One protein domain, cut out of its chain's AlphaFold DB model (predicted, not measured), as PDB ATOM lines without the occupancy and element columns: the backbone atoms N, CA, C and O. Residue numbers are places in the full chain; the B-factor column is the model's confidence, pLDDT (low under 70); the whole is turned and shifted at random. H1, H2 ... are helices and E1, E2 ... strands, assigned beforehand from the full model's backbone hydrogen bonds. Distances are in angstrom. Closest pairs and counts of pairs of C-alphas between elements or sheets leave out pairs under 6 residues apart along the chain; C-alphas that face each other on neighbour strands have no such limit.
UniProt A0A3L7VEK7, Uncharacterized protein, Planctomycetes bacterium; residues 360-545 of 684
ATOM      1  N   PRO A 360      39.031  23.066 -42.696       93.50
ATOM      2  CA  PRO A 360      39.849  24.271 -42.855       93.50
ATOM      3  C   PRO A 360      40.061  25.042 -41.540       93.50
ATOM      4  O   PRO A 360      41.129  25.610 -41.302       93.50
ATOM      5  N   GLU A 361      39.070  25.032 -40.653       95.25
ATOM      6  CA  GLU A 361      39.081  25.652 -39.333       95.25
ATOM      7  C   GLU A 361      40.118  25.000 -38.420       95.25
ATOM      8  O   GLU A 361      40.965  25.697 -37.851       95.25
ATOM      9  N   ALA A 362      40.102  23.668 -38.350       95.62
ATOM     10  CA  ALA A 362      41.099  22.870 -37.650       95.62
ATOM     11  C   ALA A 362      42.492  23.055 -38.266       95.62
ATOM     12  O   ALA A 362      43.462  23.280 -37.544       95.62
ATOM     13  N   ALA A 363      42.603  23.059 -39.599       94.94
ATOM     14  CA  ALA A 363      43.864  23.303 -40.296       94.94
ATOM     15  C   ALA A 363      44.493  24.642 -39.894       94.94
ATOM     16  O   ALA A 363      45.666  24.694 -39.535       94.94
ATOM     17  N   ARG A 364      43.695  25.714 -39.853       94.06
ATOM     18  CA  ARG A 364      44.132  27.048 -39.412       94.06
ATOM     19  C   ARG A 364      44.631  27.061 -37.961       94.06
ATOM     20  O   ARG A 364      45.496  27.870 -37.636       94.06
ATOM     21  N   ARG A 365      44.094  26.212 -37.080       95.25
ATOM     22  CA  ARG A 365      44.543  26.084 -35.679       95.25
ATOM     23  C   ARG A 365      45.817  25.250 -35.553       95.25
ATOM     24  O   ARG A 365      46.737  25.659 -34.847       95.25
ATOM     25  N   ILE A 366      45.914  24.158 -36.308       95.25
ATOM     26  CA  ILE A 366      47.137  23.350 -36.430       95.25
ATOM     27  C   ILE A 366      48.295  24.215 -36.939       95.25
ATOM     28  O   ILE A 366      49.377  24.195 -36.356       95.25
ATOM     29  N   ASP A 367      48.051  25.040 -37.961       93.62
ATOM     30  CA  ASP A 367      49.051  25.944 -38.540       93.62
ATOM     31  C   ASP A 367      49.513  27.023 -37.526       93.62
ATOM     32  O   ASP A 367      50.641  27.512 -37.601       93.62
ATOM     33  N   LYS A 368      48.687  27.354 -36.517       94.38
ATOM     34  CA  LYS A 368      49.052  28.216 -35.370       94.38
ATOM     35  C   LYS A 368      49.799  27.476 -34.250       94.38
ATOM     36  O   LYS A 368      50.243  28.110 -33.293       94.38
ATOM     37  N   GLY A 369      49.943  26.156 -34.348       95.12
ATOM     38  CA  GLY A 369      50.553  25.306 -33.327       95.12
ATOM     39  C   GLY A 369      49.639  24.988 -32.142       95.12
ATOM     40  O   GLY A 369      50.148  24.647 -31.076       95.12
ATOM     41  N   GLU A 370      48.320  25.134 -32.291       96.50
ATOM     42  CA  GLU A 370      47.352  24.681 -31.287       96.50
ATOM     43  C   GLU A 370      47.233  23.146 -31.280       96.50
ATOM     44  O   GLU A 370      47.521  22.470 -32.267       96.50
ATOM     45  N   GLU A 371      46.794  22.598 -30.149       95.75
ATOM     46  CA  GLU A 371      46.631  21.165 -29.904       95.75
ATOM     47  C   GLU A 371      45.170  20.870 -29.559       95.75
ATOM     48  O   GLU A 371      44.596  21.527 -28.689       95.75
ATOM     49  N   TYR A 372      44.573  19.877 -30.219       94.94
ATOM     50  CA  TYR A 372      43.198  19.457 -29.959       94.94
ATOM     51  C   TYR A 372      43.133  18.290 -28.970       94.94
ATOM     52  O   TYR A 372      43.953  17.369 -29.000       94.94
ATOM     53  N   SER A 373      42.112  18.301 -28.118       94.81
ATOM     54  CA  SER A 373      41.719  17.181 -27.270       94.81
ATOM     55  C   SER A 373      40.203  17.120 -27.184       94.81
ATOM     56  O   SER A 373      39.569  18.148 -26.975       94.81
ATOM     57  N   ALA A 374      39.625  15.920 -27.276       91.38
ATOM     58  CA  ALA A 374      38.185  15.742 -27.101       91.38
ATOM     59  C   ALA A 374      37.698  16.303 -25.750       91.38
ATOM     60  O   ALA A 374      36.675  16.971 -25.696       91.38
ATOM     61  N   ASP A 375      38.478  16.136 -24.679       92.12
ATOM     62  CA  ASP A 375      38.090  16.558 -23.329       92.12
ATOM     63  C   ASP A 375      38.204  18.070 -23.088       92.12
ATOM     64  O   ASP A 375      37.563  18.601 -22.181       92.12
ATOM     65  N   PHE A 376      39.044  18.775 -23.856       93.75
ATOM     66  CA  PHE A 376      39.432  20.162 -23.556       93.75
ATOM     67  C   PHE A 376      39.312  21.132 -24.738       93.75
ATOM     68  O   PHE A 376      39.526  22.334 -24.559       93.75
ATOM     69  N   GLY A 377      38.980  20.626 -25.923       96.00
ATOM     70  CA  GLY A 377      38.964  21.382 -27.165       96.00
ATOM     71  C   GLY A 377      40.363  21.783 -27.635       96.00
ATOM     72  O   GLY A 377      41.375  21.175 -27.273       96.00
ATOM     73  N   TRP A 378      40.417  22.829 -28.456       97.19
ATOM     74  CA  TRP A 378      41.647  23.445 -28.938       97.19
ATOM     75  C   TRP A 378      42.337  24.271 -27.850       97.19
ATOM     76  O   TRP A 378      41.767  25.205 -27.282       97.19
ATOM     77  N   LEU A 379      43.607  23.955 -27.601       96.25
ATOM     78  CA  LEU A 379      44.468  24.617 -26.629       96.25
ATOM     79  C   LEU A 379      45.727  25.168 -27.302       96.25
ATOM     80  O   LEU A 379      46.257  24.594 -28.245       96.25
ATOM     81  N   ALA A 380      46.261  26.269 -26.773       94.62
ATOM     82  CA  ALA A 380      47.567  26.760 -27.208       94.62
ATOM     83  C   ALA A 380      48.679  25.740 -26.897       94.62
ATOM     84  O   ALA A 380      48.611  25.034 -25.886       94.62
ATOM     85  N   LYS A 381      49.724  25.740 -27.731       94.62
ATOM     86  CA  LYS A 381      50.875  24.832 -27.647       94.62
ATOM     87  C   LYS A 381      51.400  24.633 -26.222       94.62
ATOM     88  O   LYS A 381      51.680  25.603 -25.512       94.62
ATOM     89  N   GLY A 382      51.596  23.377 -25.831       92.75
ATOM     90  CA  GLY A 382      52.212  22.976 -24.566       92.75
ATOM     91  C   GLY A 382      51.282  23.052 -23.353       92.75
ATOM     92  O   GLY A 382      51.730  22.836 -22.226       92.75
ATOM     93  N   ARG A 383      49.992  23.369 -23.539       94.75
ATOM     94  CA  ARG A 383      49.016  23.409 -22.435       94.75
ATOM     95  C   ARG A 383      48.354  22.063 -22.170       94.75
ATOM     96  O   ARG A 383      47.962  21.814 -21.030       94.75
ATOM     97  N   LEU A 384      48.235  21.210 -23.187       94.62
ATOM     98  CA  LEU A 384      47.439  19.985 -23.121       94.62
ATOM     99  C   LEU A 384      47.901  19.030 -22.007       94.62
ATOM    100  O   LEU A 384      47.082  18.546 -21.228       94.62
ATOM    101  N   ASP A 385      49.209  18.833 -21.847       95.06
ATOM    102  CA  ASP A 385      49.745  17.943 -20.808       95.06
ATOM    103  C   ASP A 385      49.437  18.417 -19.386       95.06
ATOM    104  O   ASP A 385      49.213  17.604 -18.490       95.06
ATOM    105  N   ARG A 386      49.381  19.733 -19.158       95.62
ATOM    106  CA  ARG A 386      48.980  20.288 -17.857       95.62
ATOM    107  C   ARG A 386      47.480  20.149 -17.627       95.62
ATOM    108  O   ARG A 386      47.062  19.843 -16.514       95.62
ATOM    109  N   TYR A 387      46.676  20.280 -18.683       94.25
ATOM    110  CA  TYR A 387      45.236  20.021 -18.611       94.25
ATOM    111  C   TYR A 387      44.936  18.568 -18.226       94.25
ATOM    112  O   TYR A 387      44.122  18.336 -17.326       94.25
ATOM    113  N   ARG A 388      45.664  17.608 -18.811       93.94
ATOM    114  CA  ARG A 388      45.601  16.181 -18.449       93.94
ATOM    115  C   ARG A 388      46.014  15.910 -16.997       93.94
ATOM    116  O   ARG A 388      45.475  15.008 -16.371       93.94
ATOM    117  N   LYS A 389      46.914  16.723 -16.434       94.31
ATOM    118  CA  LYS A 389      47.350  16.653 -15.024       94.31
ATOM    119  C   LYS A 389      46.410  17.361 -14.036       94.31
ATOM    120  O   LYS A 389      46.745  17.479 -12.861       94.31
ATOM    121  N   GLY A 390      45.247  17.842 -14.479       92.38
ATOM    122  CA  GLY A 390      44.266  18.498 -13.603       92.38
ATOM    123  C   GLY A 390      44.549  19.978 -13.322       92.38
ATOM    124  O   GLY A 390      44.007  20.547 -12.370       92.38
ATOM    125  N   GLU A 391      45.368  20.625 -14.151       93.25
ATOM    126  CA  GLU A 391      45.590  22.071 -14.111       93.25
ATOM    127  C   GLU A 391      44.766  22.793 -15.185       93.25
ATOM    128  O   GLU A 391      44.383  22.216 -16.201       93.25
ATOM    129  N   ARG A 392      44.470  24.075 -14.980       91.62
ATOM    130  CA  ARG A 392      43.680  24.905 -15.899       91.62
ATOM    131  C   ARG A 392      44.320  26.276 -16.044       91.62
ATOM    132  O   ARG A 392      44.869  26.797 -15.076       91.62
ATOM    133  N   TYR A 393      44.264  26.850 -17.242       90.75
ATOM    134  CA  TYR A 393      44.815  28.177 -17.508       90.75
ATOM    135  C   TYR A 393      43.698  29.214 -17.620       90.75
ATOM    136  O   TYR A 393      42.870  29.139 -18.527       90.75
ATOM    137  N   GLU A 394      43.679  30.184 -16.710       83.44
ATOM    138  CA  GLU A 394      42.597  31.155 -16.549       83.44
ATOM    139  C   GLU A 394      43.127  32.513 -16.104       83.44
ATOM    140  O   GLU A 394      44.032  32.580 -15.276       83.44
ATOM    141  N   ASP A 395      42.576  33.601 -16.649       82.38
ATOM    142  CA  ASP A 395      42.979  34.977 -16.319       82.38
ATOM    143  C   ASP A 395      44.509  35.188 -16.343       82.38
ATOM    144  O   ASP A 395      45.095  35.893 -15.521       82.38
ATOM    145  N   GLY A 396      45.183  34.517 -17.282       86.69
ATOM    146  CA  GLY A 396      46.634  34.579 -17.448       86.69
ATOM    147  C   GLY A 396      47.449  33.703 -16.482       86.69
ATOM    148  O   GLY A 396      48.678  33.758 -16.517       86.69
ATOM    149  N   ARG A 397      46.810  32.900 -15.622       91.12
ATOM    150  CA  ARG A 397      47.452  32.121 -14.550       91.12
ATOM    151  C   ARG A 397      47.029  30.654 -14.568       91.12
ATOM    152  O   ARG A 397      45.968  30.299 -15.066       91.12
ATOM    153  N   TRP A 398      47.866  29.794 -13.999       93.62
ATOM    154  CA  TRP A 398      47.536  28.384 -13.800       93.62
ATOM    155  C   TRP A 398      46.830  28.177 -12.461       93.62
ATOM    156  O   TRP A 398      47.238  28.742 -11.448       93.62
ATOM    157  N   THR A 399      45.777  27.368 -12.469       92.12
ATOM    158  CA  THR A 399      44.978  26.993 -11.300       92.12
ATOM    159  C   THR A 399      44.701  25.490 -11.308       92.12
ATOM    160  O   THR A 399      44.865  24.829 -12.332       92.12
ATOM    161  N   THR A 400      44.269  24.931 -10.180       91.06
ATOM    162  CA  THR A 400      43.797  23.540 -10.104       91.06
ATOM    163  C   THR A 400      42.320  23.450 -10.485       91.06
ATOM    164  O   THR A 400      41.581  24.428 -10.339       91.06
ATOM    165  N   VAL A 401      41.862  22.272 -10.925       87.81
ATOM    166  CA  VAL A 401      40.429  22.007 -11.170       87.81
ATOM    167  C   VAL A 401      39.580  22.316  -9.929       87.81
ATOM    168  O   VAL A 401      38.559  22.987 -10.042       87.81
ATOM    169  N   ALA A 402      40.033  21.935  -8.729       86.44
ATOM    170  CA  ALA A 402      39.312  22.217  -7.483       86.44
ATOM    171  C   ALA A 402      39.164  23.727  -7.211       86.44
ATOM    172  O   ALA A 402      38.076  24.205  -6.890       86.44
ATOM    173  N   ALA A 403      40.236  24.505  -7.396       86.06
ATOM    174  CA  ALA A 403      40.188  25.958  -7.228       86.06
ATOM    175  C   ALA A 403      39.354  26.652  -8.323       86.06
ATOM    176  O   ALA A 403      38.733  27.685  -8.059       86.06
ATOM    177  N   GLN A 404      39.314  26.085  -9.534       83.94
ATOM    178  CA  GLN A 404      38.455  26.539 -10.632       83.94
ATOM    179  C   GLN A 404      36.965  26.270 -10.349       83.94
ATOM    180  O   GLN A 404      36.126  27.098 -10.714       83.94
ATOM    181  N   ALA A 405      36.633  25.133  -9.729       80.69
ATOM    182  CA  ALA A 405      35.266  24.735  -9.386       80.69
ATOM    183  C   ALA A 405      34.693  25.529  -8.201       80.69
ATOM    184  O   ALA A 405      33.521  25.887  -8.204       80.69
ATOM    185  N   ALA A 406      35.527  25.888  -7.221       81.88
ATOM    186  CA  ALA A 406      35.100  26.617  -6.023       81.88
ATOM    187  C   ALA A 406      34.662  28.080  -6.267       81.88
ATOM    188  O   ALA A 406      34.230  28.755  -5.334       81.88
ATOM    189  N   ARG A 407      34.808  28.608  -7.490       76.94
ATOM    190  CA  ARG A 407      34.503  30.007  -7.829       76.94
ATOM    191  C   ARG A 407      33.287  30.084  -8.758       76.94
ATOM    192  O   ARG A 407      33.444  29.791  -9.945       76.94
ATOM    193  N   PRO A 408      32.117  30.536  -8.263       75.00
ATOM    194  CA  PRO A 408      30.963  30.828  -9.109       75.00
ATOM    195  C   PRO A 408      31.328  31.830 -10.210       75.00
ATOM    196  O   PRO A 408      32.087  32.775  -9.968       75.00
ATOM    197  N   ARG A 409      30.792  31.640 -11.420       79.06
ATOM    198  CA  ARG A 409      31.107  32.483 -12.583       79.06
ATOM    199  C   ARG A 409      29.882  33.162 -13.154       79.06
ATOM    200  O   ARG A 409      28.857  32.534 -13.390       79.06
ATOM    201  N   SER A 410      30.061  34.438 -13.476       87.75
ATOM    202  CA  SER A 410      29.223  35.140 -14.446       87.75
ATOM    203  C   SER A 410      29.582  34.695 -15.861       87.75
ATOM    204  O   SER A 410      30.766  34.480 -16.138       87.75
ATOM    205  N   ILE A 411      28.620  34.705 -16.781       89.38
ATOM    206  CA  ILE A 411      28.858  34.354 -18.188       89.38
ATOM    207  C   ILE A 411      29.942  35.219 -18.858       89.38
ATOM    208  O   ILE A 411      30.751  34.711 -19.628       89.38
ATOM    209  N   ALA A 412      30.062  36.498 -18.480       87.50
ATOM    210  CA  ALA A 412      31.108  37.404 -18.972       87.50
ATOM    211  C   ALA A 412      32.547  36.938 -18.653       87.50
ATOM    212  O   ALA A 412      33.497  37.342 -19.317       87.50
ATOM    213  N   ARG A 413      32.706  36.088 -17.632       86.75
ATOM    214  CA  ARG A 413      33.974  35.470 -17.210       86.75
ATOM    215  C   ARG A 413      33.896  33.940 -17.277       86.75
ATOM    216  O   ARG A 413      34.576  33.242 -16.523       86.75
ATOM    217  N   GLY A 414      33.027  33.418 -18.144       90.31
ATOM    218  CA  GLY A 414      32.857  31.985 -18.350       90.31
ATOM    219  C   GLY A 414      34.145  31.311 -18.827       90.31
ATOM    220  O   GLY A 414      35.038  31.935 -19.406       90.31
ATOM    221  N   ARG A 415      34.248  30.010 -18.554       91.19
ATOM    222  CA  ARG A 415      35.298  29.143 -19.092       91.19
ATOM    223  C   ARG A 415      35.138  29.081 -20.611       91.19
ATOM    224  O   ARG A 415      34.019  29.124 -21.114       91.19
ATOM    225  N   LYS A 416      36.249  28.980 -21.335       93.06
ATOM    226  CA  LYS A 416      36.245  28.873 -22.797       93.06
ATOM    227  C   LYS A 416      36.528  27.436 -23.206       93.06
ATOM    228  O   LYS A 416      37.474  26.839 -22.693       93.06
ATOM    229  N   PHE A 417      35.741  26.927 -24.140       95.69
ATOM    230  CA  PHE A 417      35.968  25.674 -24.845       95.69
ATOM    231  C   PHE A 417      35.896  25.968 -26.343       95.69
ATOM    232  O   PHE A 417      35.058  26.752 -26.777       95.69
ATOM    233  N   ALA A 418      36.788  25.386 -27.135       96.88
ATOM    234  CA  ALA A 418      36.811  25.601 -28.576       96.88
ATOM    235  C   ALA A 418      36.840  24.258 -29.302       96.88
ATOM    236  O   ALA A 418      37.762  23.477 -29.087       96.88
ATOM    237  N   SER A 419      35.867  24.012 -30.170       97.44
ATOM    238  CA  SER A 419      35.894  22.912 -31.133       97.44
ATOM    239  C   SER A 419      36.366  23.425 -32.500       97.44
ATOM    240  O   SER A 419      36.894  24.543 -32.601       97.44
ATOM    241  N   ASP A 420      36.239  22.601 -33.539       96.31
ATOM    242  CA  ASP A 420      36.619  22.978 -34.899       96.31
ATOM    243  C   ASP A 420      35.806  24.187 -35.370       96.31
ATOM    244  O   ASP A 420      36.396  25.185 -35.794       96.31
ATOM    245  N   HIS A 421      34.483  24.143 -35.198       97.75
ATOM    246  CA  HIS A 421      33.564  25.159 -35.708       97.75
ATOM    247  C   HIS A 421      32.933  26.041 -34.624       97.75
ATOM    248  O   HIS A 421      32.385  27.077 -34.980       97.75
ATOM    249  N   TRP A 422      33.027  25.717 -33.326       98.31
ATOM    250  CA  TRP A 422      32.427  26.528 -32.253       98.31
ATOM    251  C   TRP A 422      33.438  27.090 -31.251       98.31
ATOM    252  O   TRP A 422      34.430  26.458 -30.878       98.31
ATOM    253  N   GLN A 423      33.126  28.281 -30.739       97.81
ATOM    254  CA  GLN A 423      33.628  28.789 -29.468       97.81
ATOM    255  C   GLN A 423      32.494  28.809 -28.447       97.81
ATOM    256  O   GLN A 423      31.479  29.479 -28.613       97.81
ATOM    257  N   ILE A 424      32.691  28.070 -27.359       98.12
ATOM    258  CA  ILE A 424      31.725  27.918 -26.281       98.12
ATOM    259  C   ILE A 424      32.231  28.676 -25.060       98.12
ATOM    260  O   ILE A 424      33.323  28.410 -24.547       98.12
ATOM    261  N   VAL A 425      31.411  29.594 -24.553       97.06
ATOM    262  CA  VAL A 425      31.616  30.206 -23.236       97.06
ATOM    263  C   VAL A 425      30.663  29.552 -22.243       97.06
ATOM    264  O   VAL A 425      29.449  29.595 -22.420       97.06
ATOM    265  N   THR A 426      31.206  28.946 -21.190       95.00
ATOM    266  CA  THR A 426      30.425  28.152 -20.238       95.00
ATOM    267  C   THR A 426      30.619  28.582 -18.787       95.00
ATOM    268  O   THR A 426      31.731  28.895 -18.349       95.00
ATOM    269  N   THR A 427      29.538  28.586 -18.017       94.19
ATOM    270  CA  THR A 427      29.579  28.619 -16.544       94.19
ATOM    271  C   THR A 427      29.381  27.228 -15.939       94.19
ATOM    272  O   THR A 427      29.643  27.056 -14.749       94.19
ATOM    273  N   ALA A 428      28.992  26.240 -16.750       90.56
ATOM    274  CA  ALA A 428      28.899  24.839 -16.366       90.56
ATOM    275  C   ALA A 428      30.285  24.173 -16.245       90.56
ATOM    276  O   ALA A 428      31.341  24.755 -16.538       90.56
ATOM    277  N   GLU A 429      30.281  22.912 -15.818       87.19
ATOM    278  CA  GLU A 429      31.472  22.065 -15.808       87.19
ATOM    279  C   GLU A 429      32.015  21.824 -17.219       87.19
ATOM    280  O   GLU A 429      31.267  21.735 -18.191       87.19
ATOM    281  N   LEU A 430      33.342  21.719 -17.347       87.50
ATOM    282  CA  LEU A 430      33.985  21.622 -18.662       87.50
ATOM    283  C   LEU A 430      33.531  20.375 -19.435       87.50
ATOM    284  O   LEU A 430      33.331  20.458 -20.639       87.50
ATOM    285  N   ALA A 431      33.273  19.268 -18.731       88.25
ATOM    286  CA  ALA A 431      32.731  18.044 -19.321       88.25
ATOM    287  C   ALA A 431      31.373  18.264 -20.015       88.25
ATOM    288  O   ALA A 431      31.091  17.644 -21.033       88.25
ATOM    289  N   GLN A 432      30.546  19.182 -19.510       90.25
ATOM    290  CA  GLN A 432      29.269  19.533 -20.139       90.25
ATOM    291  C   GLN A 432      29.477  20.343 -21.423       90.25
ATOM    292  O   GLN A 432      28.784  20.129 -22.414       90.25
ATOM    293  N   ALA A 433      30.478  21.229 -21.444       93.06
ATOM    294  CA  ALA A 433      30.860  21.930 -22.669       93.06
ATOM    295  C   ALA A 433      31.454  20.982 -23.720       93.06
ATOM    296  O   ALA A 433      31.200  21.180 -24.903       93.06
ATOM    297  N   THR A 434      32.176  19.938 -23.301       93.56
ATOM    298  CA  THR A 434      32.644  18.868 -24.193       93.56
ATOM    299  C   THR A 434      31.481  18.149 -24.871       93.56
ATOM    300  O   THR A 434      31.485  18.006 -26.093       93.56
ATOM    301  N   LEU A 435      30.465  17.738 -24.104       92.75
ATOM    302  CA  LEU A 435      29.279  17.076 -24.655       92.75
ATOM    303  C   LEU A 435      28.522  17.995 -25.619       92.75
ATOM    304  O   LEU A 435      28.184  17.574 -26.723       92.75
ATOM    305  N   LEU A 436      28.326  19.266 -25.249       95.25
ATOM    306  CA  LEU A 436      27.723  20.260 -26.137       95.25
ATOM    307  C   LEU A 436      28.525  20.405 -27.439       95.25
ATOM    308  O   LEU A 436      27.947  20.326 -28.518       95.25
ATOM    309  N   ALA A 437      29.847  20.567 -27.353       96.81
ATOM    310  CA  ALA A 437      30.714  20.685 -28.521       96.81
ATOM    311  C   ALA A 437      30.598  19.470 -29.446       96.81
ATOM    312  O   ALA A 437      30.433  19.637 -30.648       96.81
ATOM    313  N   GLN A 438      30.625  18.256 -28.890       95.00
ATOM    314  CA  GLN A 438      30.474  17.031 -29.670       95.00
ATOM    315  C   GLN A 438      29.153  17.022 -30.449       95.00
ATOM    316  O   GLN A 438      29.155  16.720 -31.641       95.00
ATOM    317  N   ARG A 439      28.042  17.399 -29.806       95.50
ATOM    318  CA  ARG A 439      26.722  17.451 -30.454       95.50
ATOM    319  C   ARG A 439      26.605  18.569 -31.485       95.50
ATOM    320  O   ARG A 439      25.962  18.367 -32.512       95.50
ATOM    321  N   LEU A 440      27.248  19.715 -31.273       97.88
ATOM    322  CA  LEU A 440      27.298  20.798 -32.262       97.88
ATOM    323  C   LEU A 440      28.076  20.379 -33.522       97.88
ATOM    324  O   LEU A 440      27.566  20.513 -34.633       97.88
ATOM    325  N   GLU A 441      29.263  19.789 -33.355       97.12
ATOM    326  CA  GLU A 441      30.094  19.286 -34.460       97.12
ATOM    327  C   GLU A 441      29.404  18.172 -35.260       97.12
ATOM    328  O   GLU A 441      29.439  18.131 -36.493       97.12
ATOM    329  N   GLU A 442      28.722  17.281 -34.549       96.00
ATOM    330  CA  GLU A 442      27.879  16.242 -35.126       96.00
ATOM    331  C   GLU A 442      26.727  16.844 -35.938       96.00
ATOM    332  O   GLU A 442      26.558  16.500 -37.111       96.00
ATOM    333  N   THR A 443      26.010  17.820 -35.367       97.88
ATOM    334  CA  THR A 443      24.939  18.548 -36.064       97.88
ATOM    335  C   THR A 443      25.454  19.202 -37.338       97.88
ATOM    336  O   THR A 443      24.808  19.077 -38.372       97.88
ATOM    337  N   HIS A 444      26.624  19.845 -37.305       97.00
ATOM    338  CA  HIS A 444      27.238  20.449 -38.489       97.00
ATOM    339  C   HIS A 444      27.463  19.430 -39.608       97.00
ATOM    340  O   HIS A 444      27.049  19.652 -40.748       97.00
ATOM    341  N   SER A 445      28.088  18.294 -39.285       94.88
ATOM    342  CA  SER A 445      28.390  17.247 -40.268       94.88
ATOM    343  C   SER A 445      27.124  16.675 -40.914       94.88
ATOM    344  O   SER A 445      27.084  16.435 -42.124       94.88
ATOM    345  N   ILE A 446      26.073  16.482 -40.117       97.00
ATOM    346  CA  ILE A 446      24.779  15.970 -40.574       97.00
ATOM    347  C   ILE A 446      24.044  17.024 -41.396       97.00
ATOM    348  O   ILE A 446      23.582  16.726 -42.495       97.00
ATOM    349  N   TRP A 447      23.954  18.254 -40.892       97.25
ATOM    350  CA  TRP A 447      23.258  19.360 -41.543       97.25
ATOM    351  C   TRP A 447      23.825  19.614 -42.941       97.25
ATOM    352  O   TRP A 447      23.060  19.753 -43.893       97.25
ATOM    353  N   ARG A 448      25.153  19.557 -43.109       93.62
ATOM    354  CA  ARG A 448      25.796  19.686 -44.427       93.62
ATOM    355  C   ARG A 448      25.349  18.614 -45.419       93.62
ATOM    356  O   ARG A 448      25.221  18.912 -46.600       93.62
ATOM    357  N   GLN A 449      25.118  17.383 -44.963       94.06
ATOM    358  CA  GLN A 449      24.631  16.291 -45.814       94.06
ATOM    359  C   GLN A 449      23.129  16.436 -46.095       94.06
ATOM    360  O   GLN A 449      22.691  16.357 -47.244       94.06
ATOM    361  N   ALA A 450      22.345  16.709 -45.052       94.44
ATOM    362  CA  ALA A 450      20.894  16.825 -45.122       94.44
ATOM    363  C   ALA A 450      20.440  18.027 -45.961       94.44
ATOM    364  O   ALA A 450      19.505  17.893 -46.748       94.44
ATOM    365  N   PHE A 451      21.139  19.159 -45.862       95.00
ATOM    366  CA  PHE A 451      20.780  20.436 -46.483       95.00
ATOM    367  C   PHE A 451      21.849  20.940 -47.457       95.00
ATOM    368  O   PHE A 451      21.996  22.140 -47.657       95.00
ATOM    369  N   ALA A 452      22.579  20.030 -48.103       89.12
ATOM    370  CA  ALA A 452      23.648  20.352 -49.050       89.12
ATOM    371  C   ALA A 452      23.256  21.383 -50.130       89.12
ATOM    372  O   ALA A 452      24.086  22.195 -50.520       89.12
ATOM    373  N   GLY A 453      21.997  21.375 -50.586       88.31
ATOM    374  CA  GLY A 453      21.466  22.338 -51.561       88.31
ATOM    375  C   GLY A 453      21.287  23.768 -51.030       88.31
ATOM    376  O   GLY A 453      21.035  24.670 -51.814       88.31
ATOM    377  N   PHE A 454      21.426  23.990 -49.719       91.06
ATOM    378  CA  PHE A 454      21.458  25.330 -49.131       91.06
ATOM    379  C   PHE A 454      22.836  25.988 -49.244       91.06
ATOM    380  O   PHE A 454      22.935  27.212 -49.235       91.06
ATOM    381  N   LEU A 455      23.901  25.183 -49.314       84.19
ATOM    382  CA  LEU A 455      25.264  25.685 -49.421       84.19
ATOM    383  C   LEU A 455      25.545  26.181 -50.847       84.19
ATOM    384  O   LEU A 455      25.036  25.596 -51.806       84.19
ATOM    385  N   PRO A 456      26.406  27.201 -51.015       74.38
ATOM    386  CA  PRO A 456      26.827  27.644 -52.337       74.38
ATOM    387  C   PRO A 456      27.439  26.482 -53.127       74.38
ATOM    388  O   PRO A 456      28.278  25.744 -52.602       74.38
ATOM    389  N   GLU A 457      27.047  26.320 -54.394       66.62
ATOM    390  CA  GLU A 457      27.581  25.237 -55.218       66.62
ATOM    391  C   GLU A 457      29.100  25.366 -55.401       66.62
ATOM    392  O   GLU A 457      29.623  26.394 -55.840       66.62
ATOM    393  N   THR A 458      29.819  24.274 -55.142       58.22
ATOM    394  CA  THR A 458      31.229  24.159 -55.518       58.22
ATOM    395  C   THR A 458      31.330  24.036 -57.046       58.22
ATOM    396  O   THR A 458      30.783  23.069 -57.595       58.22
ATOM    397  N   PRO A 459      32.047  24.936 -57.751       53.41
ATOM    398  CA  PRO A 459      32.108  24.947 -59.211       53.41
ATOM    399  C   PRO A 459      32.469  23.574 -59.792       53.41
ATOM    400  O   PRO A 459      33.507  22.993 -59.474       53.41
ATOM    401  N   THR A 460      31.618  23.043 -60.671       52.81
ATOM    402  CA  THR A 460      31.788  21.714 -61.285       52.81
ATOM    403  C   THR A 460      32.979  21.632 -62.242       52.81
ATOM    404  O   THR A 460      33.514  20.547 -62.453       52.81
ATOM    405  N   ALA A 461      33.424  22.767 -62.789       49.81
ATOM    406  CA  ALA A 461      34.520  22.842 -63.755       49.81
ATOM    407  C   ALA A 461      35.927  22.843 -63.122       49.81
ATOM    408  O   ALA A 461      36.925  22.790 -63.844       49.81
ATOM    409  N   GLU A 462      36.038  22.926 -61.793       58.25
ATOM    410  CA  GLU A 462      37.334  23.059 -61.126       58.25
ATOM    411  C   GLU A 462      37.932  21.715 -60.711       58.25
ATOM    412  O   GLU A 462      37.251  20.804 -60.240       58.25
ATOM    413  N   LYS A 463      39.256  21.595 -60.861       66.06
ATOM    414  CA  LYS A 463      39.994  20.427 -60.366       66.06
ATOM    415  C   LYS A 463      39.894  20.369 -58.828       66.06
ATOM    416  O   LYS A 463      40.079  21.410 -58.197       66.06
ATOM    417  N   PRO A 464      39.730  19.187 -58.201       65.19
ATOM    418  CA  PRO A 464      39.644  19.045 -56.737       65.19
ATOM    419  C   PRO A 464      40.796  19.706 -55.959       65.19
ATOM    420  O   PRO A 464      40.588  20.352 -54.932       65.19
ATOM    421  N   ALA A 465      42.016  19.653 -56.498       61.59
ATOM    422  CA  ALA A 465      43.175  20.338 -55.922       61.59
ATOM    423  C   ALA A 465      43.058  21.879 -55.932       61.59
ATOM    424  O   ALA A 465      43.632  22.547 -55.073       61.59
ATOM    425  N   ALA A 466      42.336  22.458 -56.898       61.78
ATOM    426  CA  ALA A 466      42.051  23.891 -56.938       61.78
ATOM    427  C   ALA A 466      40.968  24.271 -55.919       61.78
ATOM    428  O   ALA A 466      41.130  25.279 -55.232       61.78
ATOM    429  N   ILE A 467      39.947  23.418 -55.757       65.19
ATOM    430  CA  ILE A 467      38.904  23.557 -54.728       65.19
ATOM    431  C   ILE A 467      39.557  23.609 -53.341       65.19
ATOM    432  O   ILE A 467      39.398  24.595 -52.626       65.19
ATOM    433  N   SER A 468      40.406  22.628 -53.008       61.12
ATOM    434  CA  SER A 468      41.090  22.556 -51.702       61.12
ATOM    435  C   SER A 468      41.906  23.804 -51.355       61.12
ATOM    436  O   SER A 468      41.991  24.188 -50.195       61.12
ATOM    437  N   ARG A 469      42.526  24.452 -52.352       59.38
ATOM    438  CA  ARG A 469      43.347  25.660 -52.147       59.38
ATOM    439  C   ARG A 469      42.522  26.919 -51.886       59.38
ATOM    440  O   ARG A 469      43.085  27.904 -51.417       59.38
ATOM    441  N   ARG A 470      41.233  26.907 -52.230       64.75
ATOM    442  CA  ARG A 470      40.312  28.039 -52.069       64.75
ATOM    443  C   ARG A 470      39.376  27.891 -50.879       64.75
ATOM    444  O   ARG A 470      38.707  28.862 -50.550       64.75
ATOM    445  N   LEU A 471      39.317  26.716 -50.253       69.31
ATOM    446  CA  LEU A 471      38.543  26.522 -49.033       69.31
ATOM    447  C   LEU A 471      39.076  27.464 -47.949       69.31
ATOM    448  O   LEU A 471      40.220  27.347 -47.506       69.31
ATOM    449  N   VAL A 472      38.237  28.420 -47.557       72.25
ATOM    450  CA  VAL A 472      38.524  29.372 -46.488       72.25
ATOM    451  C   VAL A 472      37.824  28.887 -45.231       72.25
ATOM    452  O   VAL A 472      36.663  28.493 -45.280       72.25
ATOM    453  N   ALA A 473      38.542  28.919 -44.115       83.25
ATOM    454  CA  ALA A 473      37.967  28.622 -42.816       83.25
ATOM    455  C   ALA A 473      36.937  29.689 -42.426       83.25
ATOM    456  O   ALA A 473      37.247  30.883 -42.452       83.25
ATOM    457  N   HIS A 474      35.749  29.254 -42.023       87.38
ATOM    458  CA  HIS A 474      34.726  30.104 -41.435       87.38
ATOM    459  C   HIS A 474      35.160  30.560 -40.035       87.38
ATOM    460  O   HIS A 474      35.929  29.880 -39.345       87.38
ATOM    461  N   ASP A 475      34.712  31.730 -39.591       91.00
ATOM    462  CA  ASP A 475      34.916  32.120 -38.197       91.00
ATOM    463  C   ASP A 475      34.089  31.216 -37.274       91.00
ATOM    464  O   ASP A 475      33.009  30.773 -37.650       91.00
ATOM    465  N   PRO A 476      34.585  30.855 -36.086       95.69
ATOM    466  CA  PRO A 476      33.851  29.926 -35.246       95.69
ATOM    467  C   PRO A 476      32.507  30.525 -34.816       95.69
ATOM    468  O   PRO A 476      32.431  31.703 -34.473       95.69
ATOM    469  N   PHE A 477      31.474  29.692 -34.802       98.25
ATOM    470  CA  PHE A 477      30.162  30.014 -34.264       98.25
ATOM    471  C   PHE A 477      30.235  30.239 -32.756       98.25
ATOM    472  O   PHE A 477      30.943  29.523 -32.040       98.25
ATOM    473  N   ASP A 478      29.455  31.193 -32.258       98.38
ATOM    474  CA  ASP A 478      29.366  31.447 -30.827       98.38
ATOM    475  C   ASP A 478      28.265  30.596 -30.192       98.38
ATOM    476  O   ASP A 478      27.114  30.575 -30.640       98.38
ATOM    477  N   ALA A 479      28.614  29.932 -29.093       98.31
ATOM    478  CA  ALA A 479      27.663  29.250 -28.233       98.31
ATOM    479  C   ALA A 479      27.923  29.557 -26.755       98.31
ATOM    480  O   ALA A 479      29.044  29.842 -26.319       98.31
ATOM    481  N   LYS A 480      26.862  29.503 -25.954       97.75
ATOM    482  CA  LYS A 480      26.923  29.706 -24.509       97.75
ATOM    483  C   LYS A 480      26.222  28.580 -23.783       97.75
ATOM    484  O   LYS A 480      25.119  28.194 -24.153       97.75
ATOM    485  N   LEU A 481      26.865  28.093 -22.728       96.19
ATOM    486  CA  LEU A 481      26.340  27.029 -21.885       96.19
ATOM    487  C   LEU A 481      26.269  27.495 -20.435       96.19
ATOM    488  O   LEU A 481      27.293  27.704 -19.784       96.19
ATOM    489  N   LEU A 482      25.055  27.679 -19.933       94.56
ATOM    490  CA  LEU A 482      24.855  28.110 -18.557       94.56
ATOM    491  C   LEU A 482      24.818  26.907 -17.614       94.56
ATOM    492  O   LEU A 482      24.530  25.789 -18.035       94.56
ATOM    493  N   ALA A 483      25.154  27.128 -16.344       91.44
ATOM    494  CA  ALA A 483      25.294  26.054 -15.363       91.44
ATOM    495  C   ALA A 483      23.968  25.336 -15.085       91.44
ATOM    496  O   ALA A 483      23.969  24.140 -14.814       91.44
ATOM    497  N   ASP A 484      22.864  26.075 -15.164       89.94
ATOM    498  CA  ASP A 484      21.519  25.573 -14.950       89.94
ATOM    499  C   ASP A 484      20.468  26.472 -15.623       89.94
ATOM    500  O   ASP A 484      20.751  27.569 -16.129       89.94
ATOM    501  N   ARG A 485      19.224  25.988 -15.614       90.38
ATOM    502  CA  ARG A 485      18.056  26.696 -16.143       90.38
ATOM    503  C   ARG A 485      17.803  28.034 -15.448       90.38
ATOM    504  O   ARG A 485      17.358  28.980 -16.093       90.38
ATOM    505  N   GLN A 486      18.056  28.127 -14.142       91.88
ATOM    506  CA  GLN A 486      17.812  29.353 -13.384       91.88
ATOM    507  C   GLN A 486      18.736  30.471 -13.872       91.88
ATOM    508  O   GLN A 486      18.279  31.588 -14.109       91.88
ATOM    509  N   GLN A 487      20.015  30.160 -14.078       92.06
ATOM    510  CA  GLN A 487      20.975  31.093 -14.641       92.06
ATOM    511  C   GLN A 487      20.595  31.476 -16.075       92.06
ATOM    512  O   GLN A 487      20.673  32.651 -16.422       92.06
ATOM    513  N   TYR A 488      20.163  30.516 -16.900       92.25
ATOM    514  CA  TYR A 488      19.740  30.772 -18.285       92.25
ATOM    515  C   TYR A 488      18.608  31.786 -18.372       92.25
ATOM    516  O   TYR A 488      18.735  32.784 -19.082       92.25
ATOM    517  N   VAL A 489      17.556  31.588 -17.578       92.38
ATOM    518  CA  VAL A 489      16.446  32.540 -17.504       92.38
ATOM    519  C   VAL A 489      16.937  33.889 -16.973       92.38
ATOM    520  O   VAL A 489      16.694  34.908 -17.607       92.38
ATOM    521  N   ALA A 490      17.711  33.917 -15.885       93.31
ATOM    522  CA  ALA A 490      18.183  35.171 -15.289       93.31
ATOM    523  C   ALA A 490      19.073  36.022 -16.222       93.31
ATOM    524  O   ALA A 490      19.086  37.256 -16.125       93.31
ATOM    525  N   GLU A 491      19.847  35.384 -17.104       92.88
ATOM    526  CA  GLU A 491      20.687  36.086 -18.079       92.88
ATOM    527  C   GLU A 491      19.882  36.599 -19.280       92.88
ATOM    528  O   GLU A 491      20.135  37.713 -19.744       92.88
ATOM    529  N   LEU A 492      18.908  35.824 -19.767       92.31
ATOM    530  CA  LEU A 492      18.221  36.099 -21.033       92.31
ATOM    531  C   LEU A 492      16.848  36.767 -20.894       92.31
ATOM    532  O   LEU A 492      16.427  37.445 -21.823       92.31
ATOM    533  N   GLU A 493      16.173  36.676 -19.746       94.19
ATOM    534  CA  GLU A 493      14.828  37.248 -19.538       94.19
ATOM    535  C   GLU A 493      14.802  38.772 -19.749       94.19
ATOM    536  O   GLU A 493      13.800  39.351 -20.161       94.19
ATOM    537  N   LYS A 494      15.952  39.426 -19.546       89.81
ATOM    538  CA  LYS A 494      16.153  40.865 -19.780       89.81
ATOM    539  C   LYS A 494      16.009  41.264 -21.251       89.81
ATOM    540  O   LYS A 494      15.764  42.435 -21.528       89.81
ATOM    541  N   VAL A 495      16.244  40.330 -22.171       86.81
ATOM    542  CA  VAL A 495      16.243  40.568 -23.624       86.81
ATOM    543  C   VAL A 495      15.170  39.761 -24.353       86.81
ATOM    544  O   VAL A 495      14.706  40.208 -25.395       86.81
ATOM    545  N   GLU A 496      14.742  38.631 -23.788       86.44
ATOM    546  CA  GLU A 496      13.656  37.788 -24.284       86.44
ATOM    547  C   GLU A 496      12.733  37.400 -23.108       86.44
ATOM    548  O   GLU A 496      13.015  36.438 -22.390       86.44
ATOM    549  N   PRO A 497      11.638  38.145 -22.863       87.56
ATOM    550  CA  PRO A 497      10.758  37.919 -21.713       87.56
ATOM    551  C   PRO A 497      10.117  36.525 -21.660       87.56
ATOM    552  O   PRO A 497       9.728  36.073 -20.585       87.56
ATOM    553  N   LEU A 498       9.986  35.832 -22.798       81.75
ATOM    554  CA  LEU A 498       9.403  34.489 -22.858       81.75
ATOM    555  C   LEU A 498      10.449  33.370 -22.770       81.75
ATOM    556  O   LEU A 498      10.087  32.196 -22.862       81.75
ATOM    557  N   ILE A 499      11.724  33.692 -22.521       86.44
ATOM    558  CA  ILE A 499      12.812  32.704 -22.472       86.44
ATOM    559  C   ILE A 499      12.595  31.616 -21.413       86.44
ATOM    560  O   ILE A 499      13.070  30.492 -21.536       86.44
ATOM    561  N   GLY A 500      11.808  31.911 -20.376       84.06
ATOM    562  CA  GLY A 500      11.397  30.926 -19.379       84.06
ATOM    563  C   GLY A 500      10.572  29.762 -19.940       84.06
ATOM    564  O   GLY A 500      10.271  28.846 -19.182       84.06
ATOM    565  N   GLN A 501      10.188  29.780 -21.218       80.25
ATOM    566  CA  GLN A 501       9.449  28.707 -21.894       80.25
ATOM    567  C   GLN A 501      10.325  27.871 -22.839       80.25
ATOM    568  O   GLN A 501       9.853  26.863 -23.357       80.25
ATOM    569  N   THR A 502      11.582  28.260 -23.061       83.38
ATOM    570  CA  THR A 502      12.481  27.587 -24.004       83.38
ATOM    571  C   THR A 502      13.436  26.624 -23.290       83.38
ATOM    572  O   THR A 502      13.699  26.737 -22.089       83.38
ATOM    573  N   LEU A 503      13.946  25.641 -24.039       85.94
ATOM    574  CA  LEU A 503      14.999  24.710 -23.594       85.94
ATOM    575  C   LEU A 503      16.377  25.062 -24.187       85.94
ATOM    576  O   LEU A 503      17.405  24.547 -23.760       85.94
ATOM    577  N   GLY A 504      16.388  25.965 -25.161       90.69
ATOM    578  CA  GLY A 504      17.539  26.531 -25.846       90.69
ATOM    579  C   GLY A 504      17.053  27.687 -26.719       90.69
ATOM    580  O   GLY A 504      15.846  27.871 -26.876       90.69
ATOM    581  N   ILE A 505      17.968  28.520 -27.210       92.06
ATOM    582  CA  ILE A 505      17.632  29.525 -28.226       92.06
ATOM    583  C   ILE A 505      18.850  29.850 -29.087       92.06
ATOM    584  O   ILE A 505      19.930  30.136 -28.564       92.06
ATOM    585  N   TYR A 506      18.679  29.892 -30.401       95.94
ATOM    586  CA  TYR A 506      19.552  30.652 -31.277       95.94
ATOM    587  C   TYR A 506      19.108  32.115 -31.327       95.94
ATOM    588  O   TYR A 506      18.017  32.446 -31.790       95.94
ATOM    589  N   TRP A 507      19.969  33.015 -30.851       92.25
ATOM    590  CA  TRP A 507      19.677  34.442 -30.816       92.25
ATOM    591  C   TRP A 507      20.407  35.187 -31.933       92.25
ATOM    592  O   TRP A 507      21.564  35.595 -31.778       92.25
ATOM    593  N   SER A 508      19.710  35.410 -33.051       88.69
ATOM    594  CA  SER A 508      20.247  36.066 -34.251       88.69
ATOM    595  C   SER A 508      20.918  37.425 -33.994       88.69
ATOM    596  O   SER A 508      21.987  37.653 -34.559       88.69
ATOM    597  N   PRO A 509      20.395  38.326 -33.127       88.38
ATOM    598  CA  PRO A 509      21.029  39.625 -32.884       88.38
ATOM    599  C   PRO A 509      22.465  39.543 -32.358       88.38
ATOM    600  O   PRO A 509      23.268  40.425 -32.655       88.38
ATOM    601  N   THR A 510      22.798  38.503 -31.587       90.50
ATOM    602  CA  THR A 510      24.170  38.271 -31.107       90.50
ATOM    603  C   THR A 510      24.852  37.099 -31.801       90.50
ATOM    604  O   THR A 510      25.981  36.789 -31.437       90.50
ATOM    605  N   ARG A 511      24.185  36.447 -32.764       95.44
ATOM    606  CA  ARG A 511      24.680  35.255 -33.469       95.44
ATOM    607  C   ARG A 511      25.171  34.171 -32.506       95.44
ATOM    608  O   ARG A 511      26.261  33.630 -32.641       95.44
ATOM    609  N   THR A 512      24.394  33.918 -31.452       97.00
ATOM    610  CA  THR A 512      24.799  33.015 -30.367       97.00
ATOM    611  C   THR A 512      23.726  31.973 -30.098       97.00
ATOM    612  O   THR A 512      22.580  32.338 -29.839       97.00
ATOM    613  N   ALA A 513      24.108  30.697 -30.074       97.81
ATOM    614  CA  ALA A 513      23.261  29.628 -29.553       97.81
ATOM    615  C   ALA A 513      23.429  29.512 -28.028       97.81
ATOM    616  O   ALA A 513      24.544  29.385 -27.522       97.81
ATOM    617  N   TRP A 514      22.334  29.587 -27.279       96.75
ATOM    618  CA  TRP A 514      22.332  29.548 -25.820       96.75
ATOM    619  C   TRP A 514      21.655  28.284 -25.307       96.75
ATOM    620  O   TRP A 514      20.515  27.985 -25.661       96.75
ATOM    621  N   PHE A 515      22.346  27.611 -24.395       95.75
ATOM    622  CA  PHE A 515      21.919  26.383 -23.740       95.75
ATOM    623  C   PHE A 515      22.145  26.483 -22.230       95.75
ATOM    624  O   PHE A 515      22.863  27.364 -21.741       95.75
ATOM    625  N   PHE A 516      21.584  25.540 -21.485       92.75
ATOM    626  CA  PHE A 516      21.893  25.326 -20.076       92.75
ATOM    627  C   PHE A 516      22.117  23.849 -19.799       92.75
ATOM    628  O   PHE A 516      21.509  23.006 -20.447       92.75
ATOM    629  N   ALA A 517      22.983  23.542 -18.838       88.88
ATOM    630  CA  ALA A 517      23.152  22.188 -18.340       88.88
ATOM    631  C   ALA A 517      21.982  21.822 -17.415       88.88
ATOM    632  O   ALA A 517      21.463  22.666 -16.683       88.88
ATOM    633  N   GLU A 518      21.565  20.559 -17.426       72.81
ATOM    634  CA  GLU A 518      20.600  20.055 -16.451       72.81
ATOM    635  C   GLU A 518      21.332  19.386 -15.280       72.81
ATOM    636  O   GLU A 518      22.304  18.653 -15.500       72.81
ATOM    637  N   PRO A 519      20.907  19.624 -14.025       56.78
ATOM    638  CA  PRO A 519      21.467  18.917 -12.885       56.78
ATOM    639  C   PRO A 519      21.054  17.444 -12.953       56.78
ATOM    640  O   PRO A 519      19.869  17.130 -13.015       56.78
ATOM    641  N   ALA A 520      22.020  16.527 -12.912       46.88
ATOM    642  CA  ALA A 520      21.733  15.096 -12.890       46.88
ATOM    643  C   ALA A 520      21.038  14.693 -11.574       46.88
ATOM    644  O   ALA A 520      21.581  14.933 -10.491       46.88
ATOM    645  N   PRO A 521      19.891  13.997 -11.653       47.06
ATOM    646  CA  PRO A 521      19.836  12.708 -10.975       47.06
ATOM    647  C   PRO A 521      19.069  11.656 -11.795       47.06
ATOM    648  O   PRO A 521      17.876  11.790 -12.023       47.06
ATOM    649  N   GLN A 522      19.758  10.552 -12.117       39.06
ATOM    650  CA  GLN A 522      19.249   9.346 -12.798       39.06
ATOM    651  C   GLN A 522      18.978   9.516 -14.313       39.06
ATOM    652  O   GLN A 522      18.063  10.217 -14.713       39.06
ATOM    653  N   ALA A 523      19.746   8.766 -15.120       34.03
ATOM    654  CA  ALA A 523      19.709   8.605 -16.588       34.03
ATOM    655  C   ALA A 523      20.615   9.536 -17.437       34.03
ATOM    656  O   ALA A 523      20.301  10.681 -17.716       34.03
ATOM    657  N   VAL A 524      21.752   8.955 -17.838       37.91
ATOM    658  CA  VAL A 524      22.569   9.033 -19.075       37.91
ATOM    659  C   VAL A 524      22.667  10.301 -19.951       37.91
ATOM    660  O   VAL A 524      23.717  10.415 -20.566       37.91
ATOM    661  N   ASP A 525      21.766  11.285 -19.995       37.09
ATOM    662  CA  ASP A 525      21.953  12.438 -20.903       37.09
ATOM    663  C   ASP A 525      21.591  13.798 -20.281       37.09
ATOM    664  O   ASP A 525      20.448  14.103 -19.960       37.09
ATOM    665  N   THR A 526      22.621  14.635 -20.155       50.12
ATOM    666  CA  THR A 526      22.579  16.091 -19.961       50.12
ATOM    667  C   THR A 526      22.278  16.815 -21.273       50.12
ATOM    668  O   THR A 526      22.832  16.387 -22.274       50.12
ATOM    669  N   ILE A 527      21.520  17.928 -21.260       57.56
ATOM    670  CA  ILE A 527      21.049  18.698 -22.442       57.56
ATOM    671  C   ILE A 527      20.528  17.783 -23.550       57.56
ATOM    672  O   ILE A 527      21.304  17.200 -24.303       57.56
ATOM    673  N   THR A 528      19.211  17.702 -23.717       71.69
ATOM    674  CA  THR A 528      18.627  16.827 -24.739       71.69
ATOM    675  C   THR A 528      19.236  17.117 -26.120       71.69
ATOM    676  O   THR A 528      19.103  18.248 -26.605       71.69
ATOM    677  N   PRO A 529      19.891  16.130 -26.773       83.06
ATOM    678  CA  PRO A 529      20.547  16.328 -28.067       83.06
ATOM    679  C   PRO A 529      19.627  16.957 -29.116       83.06
ATOM    680  O   PRO A 529      20.068  17.782 -29.908       83.06
ATOM    681  N   THR A 530      18.327  16.658 -29.057       88.56
ATOM    682  CA  THR A 530      17.279  17.248 -29.902       88.56
ATOM    683  C   THR A 530      17.266  18.778 -29.874       88.56
ATOM    684  O   THR A 530      17.214  19.401 -30.930       88.56
ATOM    685  N   THR A 531      17.370  19.401 -28.698       90.31
ATOM    686  CA  THR A 531      17.425  20.864 -28.560       90.31
ATOM    687  C   THR A 531      18.710  21.428 -29.153       90.31
ATOM    688  O   THR A 531      18.673  22.458 -29.820       90.31
ATOM    689  N   ILE A 532      19.843  20.743 -28.968       95.31
ATOM    690  CA  ILE A 532      21.116  21.153 -29.576       95.31
ATOM    691  C   ILE A 532      21.000  21.107 -31.100       95.31
ATOM    692  O   ILE A 532      21.332  22.089 -31.759       95.31
ATOM    693  N   HIS A 533      20.476  20.010 -31.653       96.06
ATOM    694  CA  HIS A 533      20.260  19.860 -33.091       96.06
ATOM    695  C   HIS A 533      19.327  20.948 -33.643       96.06
ATOM    696  O   HIS A 533      19.628  21.520 -34.691       96.06
ATOM    697  N   HIS A 534      18.243  21.278 -32.933       96.06
ATOM    698  CA  HIS A 534      17.294  22.322 -33.324       96.06
ATOM    699  C   HIS A 534      17.959  23.704 -33.394       96.06
ATOM    700  O   HIS A 534      17.992  24.329 -34.455       96.06
ATOM    701  N   GLU A 535      18.546  24.171 -32.290       97.19
ATOM    702  CA  GLU A 535      19.112  25.524 -32.225       97.19
ATOM    703  C   GLU A 535      20.365  25.674 -33.091       97.19
ATOM    704  O   GLU A 535      20.571  26.707 -33.731       97.19
ATOM    705  N   ALA A 536      21.199  24.634 -33.172       98.19
ATOM    706  CA  ALA A 536      22.353  24.649 -34.062       98.19
ATOM    707  C   ALA A 536      21.932  24.662 -35.535       98.19
ATOM    708  O   ALA A 536      22.609  25.282 -36.348       98.19
ATOM    709  N   THR A 537      20.799  24.051 -35.894       98.44
ATOM    710  CA  THR A 537      20.268  24.131 -37.262       98.44
ATOM    711  C   THR A 537      19.899  25.566 -37.631       98.44
ATOM    712  O   THR A 537      20.304  26.028 -38.699       98.44
ATOM    713  N   HIS A 538      19.221  26.301 -36.740       97.88
ATOM    714  CA  HIS A 538      18.961  27.737 -36.936       97.88
ATOM    715  C   HIS A 538      20.256  28.524 -37.134       97.88
ATOM    716  O   HIS A 538      20.373  29.290 -38.092       97.88
ATOM    717  N   GLN A 539      21.252  28.285 -36.275       98.25
ATOM    718  CA  GLN A 539      22.557  28.938 -36.370       98.25
ATOM    719  C   GLN A 539      23.250  28.657 -37.710       98.25
ATOM    720  O   GLN A 539      23.713  29.581 -38.378       98.25
ATOM    721  N   LEU A 540      23.298  27.393 -38.131       97.69
ATOM    722  CA  LEU A 540      23.953  26.984 -39.370       97.69
ATOM    723  C   LEU A 540      23.294  27.626 -40.592       97.69
ATOM    724  O   LEU A 540      23.996  28.177 -41.439       97.69
ATOM    725  N   PHE A 541      21.962  27.640 -40.670       97.44
ATOM    726  CA  PHE A 541      21.275  28.323 -41.765       97.44
ATOM    727  C   PHE A 541      21.507  29.840 -41.762       97.44
ATOM    728  O   PHE A 541      21.696  30.431 -42.826       97.44
ATOM    729  N   ALA A 542      21.502  30.474 -40.589       95.44
ATOM    730  CA  ALA A 542      21.660  31.918 -40.469       95.44
ATOM    731  C   ALA A 542      23.076  32.402 -40.823       95.44
ATOM    732  O   ALA A 542      23.233  33.543 -41.269       95.44
ATOM    733  N   GLU A 543      24.093  31.557 -40.622       94.81
ATOM    734  CA  GLU A 543      25.488  31.999 -40.570       94.81
ATOM    735  C   GLU A 543      26.431  31.350 -41.587       94.81
ATOM    736  O   GLU A 543      27.436  31.972 -41.923       94.81
ATOM    737  N   MET A 544      26.126  30.159 -42.120       90.25
ATOM    738  CA  MET A 544      26.996  29.465 -43.092       90.25
ATOM    739  C   MET A 544      27.117  30.190 -44.438       90.25
ATOM    740  O   MET A 544      28.034  29.923 -45.216       90.25
ATOM    741  N   GLN A 545      26.192  31.101 -44.728       88.50
ATOM    742  CA  GLN A 545      26.255  31.978 -45.886       88.50
ATOM    743  C   GLN A 545      25.620  33.329 -45.582       88.50
ATOM    744  O   GLN A 545      25.047  33.554 -44.518       88.50
TER     745      GLN A 545
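Overview. This is residues 360 to 545 of the 684 residues of an uncharacterized protein of Planctomycetes bacterium (UniProt A0A3L7VEK7). A twisted sheet of five strands makes the core, with helices H4 and H7 steeply angled to each other over one face and the short helix H6 over the other, three layers in all. Beyond edge strand E5 the small parts H1, hairpin E1 E2, H2, hairpin E3 E4 and H3 form a loose arch, while residues 460 to 466, of which 464 to 466 belong to H5, stick out. The 186 printed residues hold seven named helices and nine named strands, in the order H1 E1 E2 H2 E3 E4 H3 E5 E6 H4 H5 E7 H6 E8 E9 H7. The large sheet runs E5 E6 E7 E9 E8 and is mixed; the class is mixed, helices and strands. The whole is compact, with a radius of gyration of the C-alphas of 17.8 A and spans of 57 by 43 by 32 A.

Arrangement. E5, residues 415 to 418, and E6, residues 422 to 426, are an antiparallel hairpin, with N 417 and O 424 2.9 A apart. E7, residues 477 to 482, is parallel to E6, N 423 to O 477 being 2.8 A. E9, residues 512 to 516, is parallel to E7, N 480 to O 513 being 2.8 A. E8, residues 505 to 507, makes an antiparallel hairpin with E9, N 514 to O 505 being 2.8 A. H4, residues 430 to 450, is on the sheet over E6 and E7 at a height of 9.3 A, slantwise to the strands at 37 degrees to E7 on the local plane. H7, residues 529 to 543, is on the same face at a height of 8.4 A, over E9 and only just over E8, on which 3 of its C-alphas fall. H4 and H7 touch at a steep tilt of 61 degrees, the same way; their closest C-alphas, of Thr 443 and His 533, are 5.7 A apart. H6, residues 485 to 492, is on the opposite face over E9 at a height of 7.8 A. E6, H4, H5, residues 464 to 470, and E7 form a strand-helix-strand unit, two parallel neighbour strands with helices between, with a left-handed crossover. E1, residues 371 to 373, and E2, residues 377 to 379, are an antiparallel hairpin, N 371 to O 379 being 2.8 A; the closest C-alphas of E2 and E5, of Gly 377 and Ala 418, are 4.9 A apart. E3, residues 391 to 394, and E4, residues 397 to 400, are another, N 392 to O 399 being 2.8 A. Every O i to N i+4 pair is within hydrogen-bond range in H6, H7, H1, residues 360 to 367, H2, residues 384 to 388, and H3, residues 401 to 405, against 16 of 17 in H4 and 2 of 3 in H5.

Along the chain. H1 begins at C-alpha 360, (39.849, 24.271, -42.855), and H7 ends at C-alpha 543, (25.488, 31.999, -40.570). From first to last C-alpha, H4 measures 29.9 A, H7 20.6 A and E7 16.7 A.

Size, cuts and confidence. The printed part has no cut, and its farthest C-alphas, of Ala 406 and Ala 461, are 57.9 A apart. The links H4 to H5, H6 to E8 and E9 to H7 are long. Mean pLDDT of the printed part is 87.0; residues 457 to 471 and 519 to 527 are under 70.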